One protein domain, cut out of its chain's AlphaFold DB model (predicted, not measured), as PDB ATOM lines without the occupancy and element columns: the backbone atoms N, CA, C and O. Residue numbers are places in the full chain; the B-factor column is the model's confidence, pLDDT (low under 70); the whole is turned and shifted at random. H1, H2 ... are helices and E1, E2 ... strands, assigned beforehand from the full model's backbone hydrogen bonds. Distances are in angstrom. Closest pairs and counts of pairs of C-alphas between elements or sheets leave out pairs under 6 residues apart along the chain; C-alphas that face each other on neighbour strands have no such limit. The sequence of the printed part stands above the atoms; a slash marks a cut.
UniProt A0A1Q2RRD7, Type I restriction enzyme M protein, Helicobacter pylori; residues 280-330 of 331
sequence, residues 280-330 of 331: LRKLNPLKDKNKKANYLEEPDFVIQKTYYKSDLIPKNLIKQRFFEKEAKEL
ATOM      1  N   LEU A 280     123.815 181.803 253.411       92.94
ATOM      2  CA  LEU A 280     122.646 182.670 253.528       92.94
ATOM      3  C   LEU A 280     121.352 181.848 253.515       92.94
ATOM      4  O   LEU A 280     121.012 181.200 252.517       92.94
ATOM      5  N   ARG A 281     120.558 181.952 254.580       92.88
ATOM      6  CA  ARG A 281     119.249 181.307 254.655       92.88
ATOM      7  C   ARG A 281     118.251 182.060 253.785       92.88
ATOM      8  O   ARG A 281     117.949 183.234 254.003       92.88
ATOM      9  N   LYS A 282     117.698 181.370 252.787       94.12
ATOM     10  CA  LYS A 282     116.614 181.903 251.958       94.12
ATOM     11  C   LYS A 282     115.344 182.060 252.796       94.12
ATOM     12  O   LYS A 282     114.836 181.086 253.352       94.12
ATOM     13  N   LEU A 283     114.794 183.270 252.824       93.44
ATOM     14  CA  LEU A 283     113.515 183.545 253.462       93.44
ATOM     15  C   LEU A 283     112.371 183.119 252.541       93.44
ATOM     16  O   LEU A 283     112.281 183.543 251.386       93.44
ATOM     17  N   ASN A 284     111.479 182.285 253.068       91.19
ATOM     18  CA  ASN A 284     110.289 181.829 252.363       91.19
ATOM     19  C   ASN A 284     109.060 182.547 252.939       91.19
ATOM     20  O   ASN A 284     108.808 182.435 254.140       91.19
ATOM     21  N   PRO A 285     108.285 183.280 252.122       89.81
ATOM     22  CA  PRO A 285     107.124 184.000 252.619       89.81
ATOM     23  C   PRO A 285     105.977 183.041 252.930       89.81
ATOM     24  O   PRO A 285     105.672 182.130 252.154       89.81
ATOM     25  N   LEU A 286     105.265 183.312 254.020       87.62
ATOM     26  CA  LEU A 286     103.937 182.761 254.239       87.62
ATOM     27  C   LEU A 286     102.942 183.506 253.346       87.62
ATOM     28  O   LEU A 286     103.039 184.719 253.161       87.62
ATOM     29  N   LYS A 287     101.979 182.787 252.770       86.12
ATOM     30  CA  LYS A 287     100.905 183.402 251.982       86.12
ATOM     31  C   LYS A 287      99.708 183.660 252.886       86.12
ATOM     32  O   LYS A 287      99.228 182.735 253.538       86.12
ATOM     33  N   ASP A 288      99.221 184.896 252.907       81.56
ATOM     34  CA  ASP A 288      97.956 185.215 253.570       81.56
ATOM     35  C   ASP A 288      96.739 184.727 252.751       81.56
ATOM     36  O   ASP A 288      96.873 184.195 251.641       81.56
ATOM     37  N   LYS A 289      95.525 184.928 253.287       82.25
ATOM     38  CA  LYS A 289      94.262 184.565 252.611       82.25
ATOM     39  C   LYS A 289      94.087 185.243 251.242       82.25
ATOM     40  O   LYS A 289      93.354 184.724 250.406       82.25
ATOM     41  N   ASN A 290      94.794 186.347 250.992       83.81
ATOM     42  CA  ASN A 290      94.775 187.114 249.749       83.81
ATOM     43  C   ASN A 290      95.972 186.789 248.832       83.81
ATOM     44  O   ASN A 290      96.205 187.501 247.855       83.81
ATOM     45  N   LYS A 291      96.732 185.717 249.114       81.00
ATOM     46  CA  LYS A 291      97.971 185.320 248.411       81.00
ATOM     47  C   LYS A 291      99.096 186.364 248.478       81.00
ATOM     48  O   LYS A 291     100.060 186.254 247.715       81.00
ATOM     49  N   LYS A 292      99.023 187.342 249.382       84.06
ATOM     50  CA  LYS A 292     100.106 188.298 249.620       84.06
ATOM     51  C   LYS A 292     101.224 187.599 250.392       84.06
ATOM     52  O   LYS A 292     100.972 186.864 251.346       84.06
ATOM     53  N   ALA A 293     102.457 187.812 249.944       83.38
ATOM     54  CA  ALA A 293     103.648 187.312 250.614       83.38
ATOM     55  C   ALA A 293     103.873 188.086 251.920       83.38
ATOM     56  O   ALA A 293     103.974 189.312 251.899       83.38
ATOM     57  N   ASN A 294     103.959 187.362 253.031       87.75
ATOM     58  CA  ASN A 294     104.296 187.888 254.343       87.75
ATOM     59  C   ASN A 294     105.546 187.172 254.868       87.75
ATOM     60  O   ASN A 294     105.547 185.948 255.011       87.75
ATOM     61  N   TYR A 295     106.610 187.924 255.128       89.31
ATOM     62  CA  TYR A 295     107.844 187.392 255.697       89.31
ATOM     63  C   TYR A 295     107.798 187.548 257.215       89.31
ATOM     64  O   TYR A 295     107.395 188.591 257.717       89.31
ATOM     65  N   LEU A 296     108.195 186.502 257.937       89.00
ATOM     66  CA  LEU A 296     108.243 186.525 259.402       89.00
ATOM     67  C   LEU A 296     109.435 187.322 259.941       89.00
ATOM     68  O   LEU A 296     109.428 187.733 261.096       89.00
ATOM     69  N   GLU A 297     110.448 187.516 259.105       90.50
ATOM     70  CA  GLU A 297     111.716 188.141 259.454       90.50
ATOM     71  C   GLU A 297     112.081 189.168 258.385       90.50
ATOM     72  O   GLU A 297     111.797 188.977 257.195       90.50
ATOM     73  N   GLU A 298     112.752 190.240 258.798       91.50
ATOM     74  CA  GLU A 298     113.317 191.193 257.852       91.50
ATOM     75  C   GLU A 298     114.580 190.621 257.184       91.50
ATOM     76  O   GLU A 298     115.467 190.095 257.876       91.50
ATOM     77  N   PRO A 299     114.690 190.738 255.848       93.50
ATOM     78  CA  PRO A 299     115.855 190.290 255.098       93.50
ATOM     79  C   PRO A 299     117.093 191.125 255.434       93.50
ATOM     80  O   PRO A 299     117.024 192.345 255.594       93.50
ATOM     81  N   ASP A 300     118.252 190.478 255.443       93.62
ATOM     82  CA  ASP A 300     119.538 191.176 255.472       93.62
ATOM     83  C   ASP A 300     120.018 191.523 254.066       93.62
ATOM     84  O   ASP A 300     120.597 192.588 253.857       93.62
ATOM     85  N   PHE A 301     119.732 190.644 253.100       92.12
ATOM     86  CA  PHE A 301     120.136 190.793 251.707       92.12
ATOM     87  C   PHE A 301     118.974 190.500 250.758       92.12
ATOM     88  O   PHE A 301     118.142 189.623 251.003       92.12
ATOM     89  N   VAL A 302     118.948 191.210 249.629       92.75
ATOM     90  CA  VAL A 302     118.039 190.938 248.513       92.75
ATOM     91  C   VAL A 302     118.877 190.719 247.261       92.75
ATOM     92  O   VAL A 302     119.491 191.648 246.746       92.75
ATOM     93  N   ILE A 303     118.906 189.483 246.770       91.44
ATOM     94  CA  ILE A 303     119.718 189.072 245.620       91.44
ATOM     95  C   ILE A 303     118.774 188.495 244.571       91.44
ATOM     96  O   ILE A 303     118.041 187.549 244.846       91.44
ATOM     97  N   GLN A 304     118.750 189.081 243.369       91.38
ATOM     98  CA  GLN A 304     117.902 188.628 242.253       91.38
ATOM     99  C   GLN A 304     116.423 188.416 242.648       91.38
ATOM    100  O   GLN A 304     115.810 187.403 242.318       91.38
ATOM    101  N   LYS A 305     115.839 189.378 243.381       89.62
ATOM    102  CA  LYS A 305     114.460 189.328 243.922       89.62
ATOM    103  C   LYS A 305     114.201 188.206 244.943       89.62
ATOM    104  O   LYS A 305     113.052 187.974 245.311       89.62
ATOM    105  N   THR A 306     115.246 187.528 245.413       92.62
ATOM    106  CA  THR A 306     115.182 186.560 246.509       92.62
ATOM    107  C   THR A 306     115.702 187.202 247.790       92.62
ATOM    108  O   THR A 306     116.691 187.932 247.776       92.62
ATOM    109  N   TYR A 307     115.007 186.938 248.889       94.56
ATOM    110  CA  TYR A 307     115.260 187.517 250.201       94.56
ATOM    111  C   TYR A 307     116.074 186.539 251.048       94.56
ATOM    112  O   TYR A 307     115.733 185.357 251.116       94.56
ATOM    113  N   TYR A 308     117.135 187.029 251.682       94.75
ATOM    114  CA  TYR A 308     118.080 186.218 252.442       94.75
ATOM    115  C   TYR A 308     118.337 186.801 253.829       94.75
ATOM    116  O   TYR A 308     118.358 188.022 254.009       94.75
ATOM    117  N   LYS A 309     118.579 185.907 254.785       93.75
ATOM    118  CA  LYS A 309     119.055 186.203 256.133       93.75
ATOM    119  C   LYS A 309     120.466 185.654 256.304       93.75
ATOM    120  O   LYS A 309     120.769 184.582 255.780       93.75
ATOM    121  N   SER A 310     121.321 186.396 256.997       93.44
ATOM    122  CA  SER A 310     122.634 185.902 257.406       93.44
ATOM    123  C   SER A 310     122.586 185.615 258.895       93.44
ATOM    124  O   SER A 310     122.646 186.544 259.696       93.44
ATOM    125  N   ASP A 311     122.410 184.341 259.244       90.50
ATOM    126  CA  ASP A 311     122.188 183.943 260.635       90.50
ATOM    127  C   ASP A 311     123.480 184.076 261.463       90.50
ATOM    128  O   ASP A 311     123.425 184.595 262.568       90.50
ATOM    129  N   LEU A 312     124.641 183.691 260.910       90.75
ATOM    130  CA  LEU A 312     125.919 183.683 261.642       90.75
ATOM    131  C   LEU A 312     126.787 184.936 261.443       90.75
ATOM    132  O   LEU A 312     127.557 185.308 262.323       90.75
ATOM    133  N   ILE A 313     126.750 185.561 260.260       90.38
ATOM    134  CA  ILE A 313     127.630 186.698 259.938       90.38
ATOM    135  C   ILE A 313     126.778 187.962 259.787       90.38
ATOM    136  O   ILE A 313     126.192 188.180 258.722       90.38
ATOM    137  N   PRO A 314     126.720 188.832 260.808       89.44
ATOM    138  CA  PRO A 314     125.932 190.054 260.758       89.44
ATOM    139  C   PRO A 314     126.239 190.935 259.536       89.44
ATOM    140  O   PRO A 314     127.398 191.200 259.196       89.44
ATOM    141  N   LYS A 315     125.191 191.460 258.883       89.38
ATOM    142  CA  LYS A 315     125.319 192.285 257.663       89.38
ATOM    143  C   LYS A 315     126.178 193.537 257.851       89.38
ATOM    144  O   LYS A 315     126.855 193.968 256.920       89.38
ATOM    145  N   ASN A 316     126.163 194.120 259.049       88.62
ATOM    146  CA  ASN A 316     126.976 195.282 259.403       88.62
ATOM    147  C   ASN A 316     128.473 194.947 259.403       88.62
ATOM    148  O   ASN A 316     129.253 195.762 258.920       88.62
ATOM    149  N   LEU A 317     128.871 193.751 259.855       89.88
ATOM    150  CA  LEU A 317     130.269 193.312 259.790       89.88
ATOM    151  C   LEU A 317     130.723 193.105 258.342       89.88
ATOM    152  O   LEU A 317     131.831 193.499 257.986       89.88
ATOM    153  N   ILE A 318     129.852 192.565 257.484       88.50
ATOM    154  CA  ILE A 318     130.128 192.432 256.044       88.50
ATOM    155  C   ILE A 318     130.297 193.820 255.405       88.50
ATOM    156  O   ILE A 318     131.286 194.052 254.709       88.50
ATOM    157  N   LYS A 319     129.380 194.761 255.691       88.12
ATOM    158  CA  LYS A 319     129.448 196.157 255.217       88.12
ATOM    159  C   LYS A 319     130.752 196.820 255.662       88.12
ATOM    160  O   LYS A 319     131.479 197.356 254.836       88.12
ATOM    161  N   GLN A 320     131.080 196.732 256.949       89.88
ATOM    162  CA  GLN A 320     132.275 197.349 257.521       89.88
ATOM    163  C   GLN A 320     133.569 196.751 256.959       89.88
ATOM    164  O   GLN A 320     134.533 197.475 256.741       89.88
ATOM    165  N   ARG A 321     133.614 195.434 256.728       92.00
ATOM    166  CA  ARG A 321     134.836 194.752 256.286       92.00
ATOM    167  C   ARG A 321     135.114 194.913 254.795       92.00
ATOM    168  O   ARG A 321     136.280 195.027 254.426       92.00
ATOM    169  N   PHE A 322     134.080 194.866 253.958       91.31
ATOM    170  CA  PHE A 322     134.235 194.778 252.502       91.31
ATOM    171  C   PHE A 322     133.717 195.998 251.736       91.31
ATOM    172  O   PHE A 322     134.113 196.175 250.590       91.31
ATOM    173  N   PHE A 323     132.876 196.836 252.350       89.62
ATOM    174  CA  PHE A 323     132.187 197.955 251.692       89.62
ATOM    175  C   PHE A 323     132.289 199.258 252.502       89.62
ATOM    176  O   PHE A 323     131.357 200.061 252.534       89.62
ATOM    177  N   GLU A 324     133.390 199.455 253.236       90.44
ATOM    178  CA  GLU A 324     133.542 200.588 254.159       90.44
ATOM    179  C   GLU A 324     133.447 201.948 253.447       90.44
ATOM    180  O   GLU A 324     132.916 202.908 254.005       90.44
ATOM    181  N   LYS A 325     133.961 202.043 252.215       89.12
ATOM    182  CA  LYS A 325     133.969 203.294 251.443       89.12
ATOM    183  C   LYS A 325     132.574 203.618 250.925       89.12
ATOM    184  O   LYS A 325     132.065 204.701 251.175       89.12
ATOM    185  N   GLU A 326     131.937 202.639 250.299       90.25
ATOM    186  CA  GLU A 326     130.583 202.725 249.761       90.25
ATOM    187  C   GLU A 326     129.565 203.006 250.874       90.25
ATOM    188  O   GLU A 326     128.597 203.735 250.681       90.25
ATOM    189  N   ALA A 327     129.798 202.461 252.072       81.12
ATOM    190  CA  ALA A 327     128.991 202.734 253.253       81.12
ATOM    191  C   ALA A 327     129.000 204.212 253.654       81.12
ATOM    192  O   ALA A 327     127.942 204.726 254.010       81.12
ATOM    193  N   LYS A 328     130.174 204.855 253.607       84.38
ATOM    194  CA  LYS A 328     130.381 206.260 253.983       84.38
ATOM    195  C   LYS A 328     129.817 207.242 252.957       84.38
ATOM    196  O   LYS A 328     129.520 208.369 253.316       84.38
ATOM    197  N   GLU A 329     129.677 206.834 251.699       85.25
ATOM    198  CA  GLU A 329     129.090 207.669 250.638       85.25
ATOM    199  C   GLU A 329     127.552 207.724 250.690       85.25
ATOM    200  O   GLU A 329     126.944 208.571 250.041       85.25
ATOM    201  N   LEU A 330     126.922 206.819 251.445       77.50
ATOM    202  CA  LEU A 330     125.465 206.702 251.581       77.50
ATOM    203  C   LEU A 330     124.902 207.331 252.874       77.50
ATOM    204  O   LEU A 330     123.680 207.354 253.026       77.50
TER     205      LEU A 330
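Overview. This is residues 280 to 330 of the 331 residues of the protein "Type I restriction enzyme M protein" of Helicobacter pylori (UniProt A0A1Q2RRD7). A small two-strand hairpin, E1 and E2, stands in the middle of a long, loose model, with a drawn-out loop that folds back on itself towards one end and two short helices, H1 and H2, making a corner at the other. The loop lies within residues 280 to 300, a stretch with no named element. The printed part has 51 residues, with two named strands and then two named helices in the order E1, E2, H1, H2; the sheet is antiparallel and the class is mixed, though under half of the residues are in named elements. The whole is loose, with a radius of gyration of the C-alphas of 13.9 A, and spans 44 by 24 by 16 A.

Arrangement. Residues 286 to 287 pair with residues 293 to 294, antiparallel. Residues 281 to 282 pair, also antiparallel, with residues 308 to 309 of E2, residues 306 to 309. E1, residues 301 to 303, and E2 form a hairpin, antiparallel at 151 degrees; N 301 and O 308 are 3.1 A apart and N 303 and O 306 2.9 A, both within hydrogen-bond range. H1, residues 315 to 322, is only just apart from E1, at 8.0 A. H2, residues 324 to 329, is apart from both strands. H1 and H2 are close but not clearly touching, their closest C-alphas being those of Lys 319 and Ala 327, 6.9 A apart. Their lines are about perpendicular, at 77 degrees. In H1 and H2 every O i to N i+4 pair is within hydrogen-bond range.

Along the chain. E1 begins at C-alpha 301 (120.136, 190.793, 251.707) and measures 6.3 A; E2 measures 10.4 A. H1 measures 10.6 A from C-alpha 315 (125.319, 192.285, 257.663), and H2, 9.1 A long, ends at C-alpha 329 (129.090, 207.669, 250.638).

Size, cuts and confidence. The C-alphas of Lys 289 and Lys 325, 43.9 A apart, are the two farthest apart. The printed part has no cut, and the links E1 to E2, E2 to H1 and H1 to H2 are tight. The mean pLDDT of the printed part is 89.3, and no printed residue is under 70.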